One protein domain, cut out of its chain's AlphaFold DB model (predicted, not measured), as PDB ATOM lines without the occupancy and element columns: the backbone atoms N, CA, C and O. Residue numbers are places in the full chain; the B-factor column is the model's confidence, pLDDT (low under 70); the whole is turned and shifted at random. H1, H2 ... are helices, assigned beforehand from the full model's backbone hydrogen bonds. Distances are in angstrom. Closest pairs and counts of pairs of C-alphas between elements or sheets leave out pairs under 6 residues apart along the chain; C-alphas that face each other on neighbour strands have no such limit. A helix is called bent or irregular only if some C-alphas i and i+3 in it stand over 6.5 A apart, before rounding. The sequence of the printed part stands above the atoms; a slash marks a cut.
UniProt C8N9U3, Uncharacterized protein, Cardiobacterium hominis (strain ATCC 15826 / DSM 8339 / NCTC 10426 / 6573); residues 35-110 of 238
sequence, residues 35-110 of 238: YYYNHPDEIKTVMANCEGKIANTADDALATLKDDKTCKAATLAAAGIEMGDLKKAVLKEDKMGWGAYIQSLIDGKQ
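Overview. This is residues 35 to 110 of the 238 residues of an uncharacterized protein of Cardiobacterium hominis (strain ATCC 15826 / DSM 8339 / NCTC 10426 / 6573) (UniProt C8N9U3). The chain makes three passes along the longest axis: out along the long helix H2, back through H3 and then H4, and out again through the short helices H5 and H6 into H7. The returning pass of H3 and H4 lies between H2 on one side and H7 on the other, and the four-residue H1 packs on H4 at one end. The printed part has 76 residues with seven named helices, H1 to H7 in that order, and no named strand; the class is all helix. The whole is compact, with a radius of gyration of the C-alphas of 12.3 A and spans of 34 by 24 by 16 A.

Along the chain. H1, residues 35 to 38, begins at C-alpha 35, at (-42.005, 37.632, 32.873). H2, residues 40 to 56, is the longest helix, 25.0 A from first to last C-alpha; it is neither bent nor irregular, but only just: C-alphas 41 and 44 are 6.4 A apart. H3, residues 59 to 67, measures 15.6 A and is irregular, with C-alphas 60 and 63 7.1 A apart. H4, residues 69 to 83, measures 20.8 A and begins at (-31.299, 39.139, 39.866). H5, residues 86 to 90, and H6, residues 93 to 96, measure 6.3 A and 5.4 A. H7, residues 98 to 110, measures 18.4 A and ends at C-alpha 110, at (-26.057, 51.827, 60.379).

Arrangement. H4 is the hub, touching four other helices. H1 touches it, the closest C-alphas being those of Tyr 37 and Ala 77, 4.6 A apart. H2 touches it at a steep tilt of 51 degrees, opposite ways, closest at the C-alphas of Cys 50 and Cys 71, 5.8 A. H5 touches it at Gly 80 and Leu 86, whose C-alphas are 3.9 A apart. H7 touches it with residues 98 to 99 alone, about perpendicular at 78 degrees; the closest C-alphas, of Lys 72 and Trp 98, are 5.0 A apart. H2 and H3 form a helical hairpin at a shallow tilt of 30 degrees; they only just touch, with 3 pairs of C-alphas within 8 A, the closest those of Ile 54 and Leu 62, 7.0 A. H3 and H7 touch at a shallow tilt of 16 degrees, opposite ways, closest at the C-alphas of Lys 66 and Gly 99, 4.4 A. H6 and H7 only just touch, with 3 pairs within 8 A, and only at the corner by their link; the closest C-alphas, of Asp 94 and Ala 100, are 5.9 A apart. H2 and H7 are only just apart, their closest C-alphas at 8.4 A. Every O i to N i+4 pair is within hydrogen-bond range in H4, H5 and H7, against 11 of 13 in H2 and 0 of 5 in H3, where 4 of 6 O i to N i+3 pairs are within range; H1 and H6 are too short for an O i to N i+4 pair.

Size, cuts and confidence. The two C-alphas farthest apart, of Asn 38 and Gln 110, are 36.8 A from each other. The printed part has no cut, and the six links between its helices are tight. The mean pLDDT of the printed part is 88.8, and no printed residue is under 70.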
ATOM      1  N   TYR A  35     -41.403  38.909  32.505       91.44
ATOM      2  CA  TYR A  35     -42.005  37.632  32.873       91.44
ATOM      3  C   TYR A  35     -42.901  37.779  34.105       91.44
ATOM      4  O   TYR A  35     -44.087  37.453  34.040       91.44
ATOM      5  N   TYR A  36     -42.366  38.301  35.211       89.50
ATOM      6  CA  TYR A  36     -43.122  38.417  36.460       89.50
ATOM      7  C   TYR A  36     -44.271  39.423  36.360       89.50
ATOM      8  O   TYR A  36     -45.335  39.177  36.921       89.50
ATOM      9  N   TYR A  37     -44.107  40.515  35.607       89.56
ATOM     10  CA  TYR A  37     -45.176  41.490  35.367       89.56
ATOM     11  C   TYR A  37     -46.403  40.840  34.707       89.56
ATOM     12  O   TYR A  37     -47.538  41.180  35.034       89.56
ATOM     13  N   ASN A  38     -46.173  39.859  33.828       90.69
ATOM     14  CA  ASN A  38     -47.222  39.088  33.162       90.69
ATOM     15  C   ASN A  38     -47.711  37.863  33.969       90.69
ATOM     16  O   ASN A  38     -48.724  37.272  33.598       90.69
ATOM     17  N   HIS A  39     -47.037  37.501  35.069       92.06
ATOM     18  CA  HIS A  39     -47.379  36.382  35.969       92.06
ATOM     19  C   HIS A  39     -47.443  36.859  37.437       92.06
ATOM     20  O   HIS A  39     -46.621  36.466  38.276       92.06
ATOM     21  N   PRO A  40     -48.387  37.761  37.771       87.62
ATOM     22  CA  PRO A  40     -48.437  38.427  39.075       87.62
ATOM     23  C   PRO A  40     -48.712  37.476  40.251       87.62
ATOM     24  O   PRO A  40     -48.381  37.794  41.394       87.62
ATOM     25  N   ASP A  41     -49.301  36.310  39.993       91.44
ATOM     26  CA  ASP A  41     -49.561  35.264  40.981       91.44
ATOM     27  C   ASP A  41     -48.267  34.650  41.543       91.44
ATOM     28  O   ASP A  41     -48.210  34.305  42.727       91.44
ATOM     29  N   GLU A  42     -47.197  34.597  40.744       91.31
ATOM     30  CA  GLU A  42     -45.894  34.089  41.182       91.31
ATOM     31  C   GLU A  42     -45.123  35.094  42.056       91.31
ATOM     32  O   GLU A  42     -44.347  34.693  42.931       91.31
ATOM     33  N   ILE A  43     -45.351  36.402  41.866       88.88
ATOM     34  CA  ILE A  43     -44.592  37.477  42.534       88.88
ATOM     35  C   ILE A  43     -44.664  37.353  44.049       88.88
ATOM     36  O   ILE A  43     -43.650  37.506  44.725       88.88
ATOM     37  N   LYS A  44     -45.841  37.052  44.605       87.38
ATOM     38  CA  LYS A  44     -46.029  36.978  46.060       87.38
ATOM     39  C   LYS A  44     -45.083  35.963  46.708       87.38
ATOM     40  O   LYS A  44     -44.477  36.254  47.737       87.38
ATOM     41  N   THR A  45     -44.935  34.793  46.092       91.81
ATOM     42  CA  THR A  45     -44.048  33.728  46.575       91.81
ATOM     43  C   THR A  45     -42.582  34.124  46.428       91.81
ATOM     44  O   THR A  45     -41.787  33.923  47.344       91.81
ATOM     45  N   VAL A  46     -42.214  34.729  45.295       92.69
ATOM     46  CA  VAL A  46     -40.832  35.167  45.053       92.69
ATOM     47  C   VAL A  46     -40.429  36.289  46.011       92.69
ATOM     48  O   VAL A  46     -39.348  36.227  46.593       92.69
ATOM     49  N   MET A  47     -41.305  37.266  46.252       89.06
ATOM     50  CA  MET A  47     -41.060  38.346  47.209       89.06
ATOM     51  C   MET A  47     -40.911  37.817  48.637       89.06
ATOM     52  O   MET A  47     -39.981  38.225  49.328       89.06
ATOM     53  N   ALA A  48     -41.727  36.842  49.055       89.06
ATOM     54  CA  ALA A  48     -41.560  36.188  50.354       89.06
ATOM     55  C   ALA A  48     -40.198  35.475  50.477       89.06
ATOM     56  O   ALA A  48     -39.542  35.550  51.516       89.06
ATOM     57  N   ASN A  49     -39.720  34.835  49.405       92.31
ATOM     58  CA  ASN A  49     -38.380  34.243  49.382       92.31
ATOM     59  C   ASN A  49     -37.278  35.312  49.469       92.31
ATOM     60  O   ASN A  49     -36.281  35.110  50.160       92.31
ATOM     61  N   CYS A  50     -37.450  36.452  48.800       91.25
ATOM     62  CA  CYS A  50     -36.528  37.586  48.875       91.25
ATOM     63  C   CYS A  50     -36.478  38.197  50.286       91.25
ATOM     64  O   CYS A  50     -35.393  38.454  50.806       91.25
ATOM     65  N   GLU A  51     -37.620  38.343  50.957       87.31
ATOM     66  CA  GLU A  51     -37.683  38.731  52.373       87.31
ATOM     67  C   GLU A  51     -37.001  37.695  53.278       87.31
ATOM     68  O   GLU A  51     -36.237  38.057  54.174       87.31
ATOM     69  N   GLY A  52     -37.196  36.403  53.001       88.25
ATOM     70  CA  GLY A  52     -36.500  35.316  53.687       88.25
ATOM     71  C   GLY A  52     -34.980  35.376  53.516       88.25
ATOM     72  O   GLY A  52     -34.246  35.129  54.473       88.25
ATOM     73  N   LYS A  53     -34.478  35.757  52.334       90.62
ATOM     74  CA  LYS A  53     -33.039  35.985  52.115       90.62
ATOM     75  C   LYS A  53     -32.524  37.120  52.990       90.62
ATOM     76  O   LYS A  53     -31.497  36.945  53.634       90.62
ATOM     77  N   ILE A  54     -33.247  38.238  53.074       88.94
ATOM     78  CA  ILE A  54     -32.878  39.354  53.961       88.94
ATOM     79  C   ILE A  54     -32.822  38.885  55.418       88.94
ATOM     80  O   ILE A  54     -31.847  39.167  56.107       88.94
ATOM     81  N   ALA A  55     -33.843  38.159  55.883       84.88
ATOM     82  CA  ALA A  55     -33.933  37.705  57.269       84.88
ATOM     83  C   ALA A  55     -32.815  36.722  57.667       84.88
ATOM     84  O   ALA A  55     -32.390  36.722  58.818       84.88
ATOM     85  N   ASN A  56     -32.337  35.906  56.723       86.12
ATOM     86  CA  ASN A  56     -31.300  34.896  56.959       86.12
ATOM     87  C   ASN A  56     -29.878  35.364  56.607       86.12
ATOM     88  O   ASN A  56     -28.925  34.608  56.790       86.12
ATOM     89  N   THR A  57     -29.718  36.579  56.081       88.62
ATOM     90  CA  THR A  57     -28.407  37.128  55.718       88.62
ATOM     91  C   THR A  57     -27.860  37.958  56.870       88.62
ATOM     92  O   THR A  57     -28.550  38.827  57.404       88.62
ATOM     93  N   ALA A  58     -26.604  37.704  57.239       87.19
ATOM     94  CA  ALA A  58     -25.897  38.506  58.229       87.19
ATOM     95  C   ALA A  58     -25.787  39.976  57.784       87.19
ATOM     96  O   ALA A  58     -25.728  40.281  56.592       87.19
ATOM     97  N   ASP A  59     -25.758  40.897  58.747       82.50
ATOM     98  CA  ASP A  59     -25.796  42.341  58.487       82.50
ATOM     99  C   ASP A  59     -24.679  42.830  57.557       82.50
ATOM    100  O   ASP A  59     -24.920  43.668  56.691       82.50
ATOM    101  N   ASP A  60     -23.471  42.297  57.727       86.56
ATOM    102  CA  ASP A  60     -22.283  42.593  56.921       86.56
ATOM    103  C   ASP A  60     -22.364  42.016  55.499       86.56
ATOM    104  O   ASP A  60     -21.779  42.564  54.564       86.56
ATOM    105  N   ALA A  61     -23.150  40.958  55.316       90.25
ATOM    106  CA  ALA A  61     -23.384  40.310  54.035       90.25
ATOM    107  C   ALA A  61     -24.595  40.875  53.269       90.25
ATOM    108  O   ALA A  61     -24.760  40.555  52.090       90.25
ATOM    109  N   LEU A  62     -25.424  41.744  53.867       88.50
ATOM    110  CA  LEU A  62     -26.625  42.295  53.213       88.50
ATOM    111  C   LEU A  62     -26.326  42.995  51.883       88.50
ATOM    112  O   LEU A  62     -27.127  42.913  50.954       88.50
ATOM    113  N   ALA A  63     -25.168  43.648  51.758       92.12
ATOM    114  CA  ALA A  63     -24.775  44.334  50.528       92.12
ATOM    115  C   ALA A  63     -24.690  43.388  49.319       92.12
ATOM    116  O   ALA A  63     -24.948  43.823  48.199       92.12
ATOM    117  N   THR A  64     -24.399  42.102  49.540       92.56
ATOM    118  CA  THR A  64     -24.338  41.087  48.475       92.56
ATOM    119  C   THR A  64     -25.707  40.811  47.855       92.56
ATOM    120  O   THR A  64     -25.796  40.474  46.677       92.56
ATOM    121  N   LEU A  65     -26.791  41.025  48.612       92.38
ATOM    122  CA  LEU A  65     -28.147  40.821  48.113       92.38
ATOM    123  C   LEU A  65     -28.537  41.857  47.070       92.38
ATOM    124  O   LEU A  65     -29.441  41.578  46.290       92.38
ATOM    125  N   LYS A  66     -27.876  43.022  47.013       92.31
ATOM    126  CA  LYS A  66     -28.204  44.077  46.042       92.31
ATOM    127  C   LYS A  66     -28.253  43.559  44.619       92.31
ATOM    128  O   LYS A  66     -29.065  44.067  43.862       92.31
ATOM    129  N   ASP A  67     -27.428  42.566  44.289       90.12
ATOM    130  CA  ASP A  67     -27.276  42.002  42.950       90.12
ATOM    131  C   ASP A  67     -28.079  40.726  42.697       90.12
ATOM    132  O   ASP A  67     -27.943  40.110  41.640       90.12
ATOM    133  N   ASP A  68     -28.977  40.363  43.615       92.06
ATOM    134  CA  ASP A  68     -29.889  39.242  43.421       92.06
ATOM    135  C   ASP A  68     -30.854  39.525  42.263       92.06
ATOM    136  O   ASP A  68     -31.830  40.268  42.387       92.06
ATOM    137  N   LYS A  69     -30.563  38.922  41.112       91.00
ATOM    138  CA  LYS A  69     -31.299  39.139  39.866       91.00
ATOM    139  C   LYS A  69     -32.770  38.746  39.966       91.00
ATOM    140  O   LYS A  69     -33.617  39.431  39.400       91.00
ATOM    141  N   THR A  70     -33.084  37.687  40.718       91.62
ATOM    142  CA  THR A  70     -34.472  37.248  40.919       91.62
ATOM    143  C   THR A  70     -35.242  38.284  41.732       91.62
ATOM    144  O   THR A  70     -36.348  38.665  41.355       91.62
ATOM    145  N   CYS A  71     -34.645  38.796  42.809       93.06
ATOM    146  CA  CYS A  71     -35.284  39.813  43.639       93.06
ATOM    147  C   CYS A  71     -35.362  41.180  42.948       93.06
ATOM    148  O   CYS A  71     -36.376  41.864  43.096       93.06
ATOM    149  N   LYS A  72     -34.368  41.552  42.125       93.25
ATOM    150  CA  LYS A  72     -34.449  42.723  41.230       93.25
ATOM    151  C   LYS A  72     -35.643  42.609  40.285       93.25
ATOM    152  O   LYS A  72     -36.496  43.494  40.281       93.25
ATOM    153  N   ALA A  73     -35.736  41.502  39.547       91.38
ATOM    154  CA  ALA A  73     -36.800  41.263  38.579       91.38
ATOM    155  C   ALA A  73     -38.196  41.270  39.227       91.38
ATOM    156  O   ALA A  73     -39.090  41.970  38.754       91.38
ATOM    157  N   ALA A  74     -38.370  40.553  40.342       91.81
ATOM    158  CA  ALA A  74     -39.648  40.481  41.049       91.81
ATOM    159  C   ALA A  74     -40.066  41.824  41.672       91.81
ATOM    160  O   ALA A  74     -41.228  42.210  41.564       91.81
ATOM    161  N   THR A  75     -39.125  42.571  42.268       91.31
ATOM    162  CA  THR A  75     -39.409  43.901  42.842       91.31
ATOM    163  C   THR A  75     -39.813  44.888  41.752       91.31
ATOM    164  O   THR A  75     -40.766  45.648  41.920       91.31
ATOM    165  N   LEU A  76     -39.120  44.861  40.611       91.69
ATOM    166  CA  LEU A  76     -39.412  45.747  39.489       91.69
ATOM    167  C   LEU A  76     -40.762  45.429  38.838       91.69
ATOM    168  O   LEU A  76     -41.515  46.341  38.509       91.69
ATOM    169  N   ALA A  77     -41.095  44.143  38.712       91.06
ATOM    170  CA  ALA A  77     -42.404  43.694  38.255       91.06
ATOM    171  C   ALA A  77     -43.529  44.122  39.210       91.06
ATOM    172  O   ALA A  77     -44.540  44.653  38.756       91.06
ATOM    173  N   ALA A  78     -43.336  43.956  40.524       90.75
ATOM    174  CA  ALA A  78     -44.296  44.384  41.542       90.75
ATOM    175  C   ALA A  78     -44.547  45.900  41.485       90.75
ATOM    176  O   ALA A  78     -45.696  46.339  41.438       90.75
ATOM    177  N   ALA A  79     -43.473  46.690  41.397       88.56
ATOM    178  CA  ALA A  79     -43.540  48.133  41.189       88.56
ATOM    179  C   ALA A  79     -44.258  48.497  39.881       88.56
ATOM    180  O   ALA A  79     -45.080  49.412  39.849       88.56
ATOM    181  N   GLY A  80     -43.973  47.768  38.799       89.69
ATOM    182  CA  GLY A  80     -44.637  47.932  37.510       89.69
ATOM    183  C   GLY A  80     -46.143  47.724  37.614       89.69
ATOM    184  O   GLY A  80     -46.896  48.543  37.094       89.69
ATOM    185  N   ILE A  81     -46.584  46.661  38.296       89.81
ATOM    186  CA  ILE A  81     -48.006  46.346  38.506       89.81
ATOM    187  C   ILE A  81     -48.685  47.442  39.329       89.81
ATOM    188  O   ILE A  81     -49.755  47.910  38.946       89.81
ATOM    189  N   GLU A  82     -48.055  47.897  40.417       89.06
ATOM    190  CA  GLU A  82     -48.577  48.990  41.250       89.06
ATOM    191  C   GLU A  82     -48.724  50.297  40.452       89.06
ATOM    192  O   GLU A  82     -49.699  51.032  40.611       89.06
ATOM    193  N   MET A  83     -47.781  50.574  39.548       88.00
ATOM    194  CA  MET A  83     -47.796  51.760  38.687       88.00
ATOM    195  C   MET A  83     -48.633  51.602  37.408       88.00
ATOM    196  O   MET A  83     -48.823  52.590  36.691       88.00
ATOM    197  N   GLY A  84     -49.093  50.387  37.095       90.75
ATOM    198  CA  GLY A  84     -49.730  50.029  35.825       90.75
ATOM    199  C   GLY A  84     -48.826  50.175  34.591       90.75
ATOM    200  O   GLY A  84     -49.331  50.246  33.472       90.75
ATOM    201  N   ASP A  85     -47.507  50.294  34.776       91.06
ATOM    202  CA  ASP A  85     -46.539  50.542  33.704       91.06
ATOM    203  C   ASP A  85     -45.126  50.105  34.121       91.06
ATOM    204  O   ASP A  85     -44.428  50.785  34.883       91.06
ATOM    205  N   LEU A  86     -44.678  48.980  33.561       88.81
ATOM    206  CA  LEU A  86     -43.346  48.434  33.812       88.81
ATOM    207  C   LEU A  86     -42.223  49.389  33.377       88.81
ATOM    208  O   LEU A  86     -41.208  49.491  34.063       88.81
ATOM    209  N   LYS A  87     -42.391  50.148  32.286       89.81
ATOM    210  CA  LYS A  87     -41.350  51.078  31.815       89.81
ATOM    211  C   LYS A  87     -41.153  52.227  32.798       89.81
ATOM    212  O   LYS A  87     -40.021  52.646  33.030       89.81
ATOM    213  N   LYS A  88     -42.230  52.720  33.420       89.94
ATOM    214  CA  LYS A  88     -42.125  53.727  34.492       89.94
ATOM    215  C   LYS A  88     -41.423  53.186  35.731       89.94
ATOM    216  O   LYS A  88     -40.694  53.948  36.366       89.94
ATOM    217  N   ALA A  89     -41.626  51.913  36.063       88.12
ATOM    218  CA  ALA A  89     -40.920  51.271  37.166       88.12
ATOM    219  C   ALA A  89     -39.415  51.149  36.872       88.12
ATOM    220  O   ALA A  89     -38.613  51.535  37.720       88.12
ATOM    221  N   VAL A  90     -39.030  50.736  35.655       87.94
ATOM    222  CA  VAL A  90     -37.621  50.690  35.196       87.94
ATOM    223  C   VAL A  90     -36.945  52.055  35.344       87.94
ATOM    224  O   VAL A  90     -35.863  52.158  35.909       87.94
ATOM    225  N   LEU A  91     -37.614  53.137  34.933       88.94
ATOM    226  CA  LEU A  91     -37.080  54.501  35.067       88.94
ATOM    227  C   LEU A  91     -36.881  54.962  36.523       88.94
ATOM    228  O   LEU A  91     -36.247  55.990  36.759       88.94
ATOM    229  N   LYS A  92     -37.453  54.252  37.499       87.75
ATOM    230  CA  LYS A  92     -37.359  54.561  38.931       87.75
ATOM    231  C   LYS A  92     -36.584  53.505  39.721       87.75
ATOM    232  O   LYS A  92     -36.529  53.623  40.946       87.75
ATOM    233  N   GLU A  93     -35.978  52.517  39.064       83.56
ATOM    234  CA  GLU A  93     -35.306  51.384  39.714       83.56
ATOM    235  C   GLU A  93     -34.282  51.836  40.769       83.56
ATOM    236  O   GLU A  93     -34.295  51.330  41.888       83.56
ATOM    237  N   ASP A  94     -33.496  52.875  40.489       84.38
ATOM    238  CA  ASP A  94     -32.492  53.403  41.427       84.38
ATOM    239  C   ASP A  94     -33.076  53.953  42.742       84.38
ATOM    240  O   ASP A  94     -32.351  54.142  43.716       84.38
ATOM    241  N   LYS A  95     -34.382  54.243  42.786       81.06
ATOM    242  CA  LYS A  95     -35.061  54.813  43.963       81.06
ATOM    243  C   LYS A  95     -35.935  53.815  44.709       81.06
ATOM    244  O   LYS A  95     -36.131  53.975  45.909       81.06
ATOM    245  N   MET A  96     -36.508  52.843  44.006       76.62
ATOM    246  CA  MET A  96     -37.511  51.927  44.568       76.62
ATOM    247  C   MET A  96     -37.279  50.455  44.220       76.62
ATOM    248  O   MET A  96     -38.035  49.594  44.660       76.62
ATOM    249  N   GLY A  97     -36.264  50.160  43.413       86.44
ATOM    250  CA  GLY A  97     -35.871  48.804  43.069       86.44
ATOM    251  C   GLY A  97     -35.186  48.095  44.231       86.44
ATOM    252  O   GLY A  97     -34.851  48.679  45.264       86.44
ATOM    253  N   TRP A  98     -34.938  46.803  44.036       90.31
ATOM    254  CA  TRP A  98     -34.371  45.931  45.061       90.31
ATOM    255  C   TRP A  98     -33.046  46.446  45.639       90.31
ATOM    256  O   TRP A  98     -32.871  46.471  46.854       90.31
ATOM    257  N   GLY A  99     -32.127  46.922  44.792       89.25
ATOM    258  CA  GLY A  99     -30.846  47.466  45.248       89.25
ATOM    259  C   GLY A  99     -31.007  48.684  46.166       89.25
ATOM    260  O   GLY A  99     -30.347  48.762  47.202       89.25
ATOM    261  N   ALA A 100     -31.930  49.592  45.828       87.31
ATOM    262  CA  ALA A 100     -32.268  50.756  46.645       87.31
ATOM    263  C   ALA A 100     -32.927  50.344  47.968       87.31
ATOM    264  O   ALA A 100     -32.594  50.878  49.026       87.31
ATOM    265  N   TYR A 101     -33.806  49.339  47.929       86.69
ATOM    266  CA  TYR A 101     -34.415  48.774  49.129       86.69
ATOM    267  C   TYR A 101     -33.366  48.163  50.069       86.69
ATOM    268  O   TYR A 101     -33.314  48.530  51.244       86.69
ATOM    269  N   ILE A 102     -32.465  47.315  49.561       89.50
ATOM    270  CA  ILE A 102     -31.368  46.743  50.354       89.50
ATOM    271  C   ILE A 102     -30.455  47.838  50.915       89.50
ATOM    272  O   ILE A 102     -30.099  47.782  52.091       89.50
ATOM    273  N   GLN A 103     -30.116  48.861  50.123       86.50
ATOM    274  CA  GLN A 103     -29.333  49.995  50.620       86.50
ATOM    275  C   GLN A 103     -30.051  50.716  51.767       86.50
ATOM    276  O   GLN A 103     -29.434  50.964  52.796       86.50
ATOM    277  N   SER A 104     -31.359  50.961  51.649       84.06
ATOM    278  CA  SER A 104     -32.135  51.605  52.714       84.06
ATOM    279  C   SER A 104     -32.147  50.800  54.020       84.06
ATOM    280  O   SER A 104     -32.146  51.377  55.108       84.06
ATOM    281  N   LEU A 105     -32.113  49.464  53.933       85.31
ATOM    282  CA  LEU A 105     -32.001  48.592  55.102       85.31
ATOM    283  C   LEU A 105     -30.619  48.696  55.750       85.31
ATOM    284  O   LEU A 105     -30.533  48.747  56.976       85.31
ATOM    285  N   ILE A 106     -29.556  48.739  54.944       86.00
ATOM    286  CA  ILE A 106     -28.180  48.922  55.422       86.00
ATOM    287  C   ILE A 106     -28.045  50.283  56.111       86.00
ATOM    288  O   ILE A 106     -27.604  50.338  57.258       86.00
ATOM    289  N   ASP A 107     -28.497  51.357  55.460       84.94
ATOM    290  CA  ASP A 107     -28.450  52.719  55.998       84.94
ATOM    291  C   ASP A 107     -29.260  52.830  57.292       84.94
ATOM    292  O   ASP A 107     -28.796  53.403  58.274       84.94
ATOM    293  N   GLY A 108     -30.452  52.225  57.331       82.62
ATOM    294  CA  GLY A 108     -31.284  52.181  58.530       82.62
ATOM    295  C   GLY A 108     -30.603  51.461  59.698       82.62
ATOM    296  O   GLY A 108     -30.651  51.946  60.826       82.62
ATOM    297  N   LYS A 109     -29.928  50.333  59.442       83.25
ATOM    298  CA  LYS A 109     -29.168  49.601  60.471       83.25
ATOM    299  C   LYS A 109     -27.949  50.380  60.952       83.25
ATOM    300  O   LYS A 109     -27.681  50.400  62.151       83.25
ATOM    301  N   GLN A 110     -27.218  51.011  60.038       85.50
ATOM    302  CA  GLN A 110     -26.057  51.827  60.379       85.50
ATOM    303  C   GLN A 110     -26.472  53.027  61.232       85.50
ATOM    304  O   GLN A 110     -25.916  53.232  62.308       85.50
TER     305      GLN A 110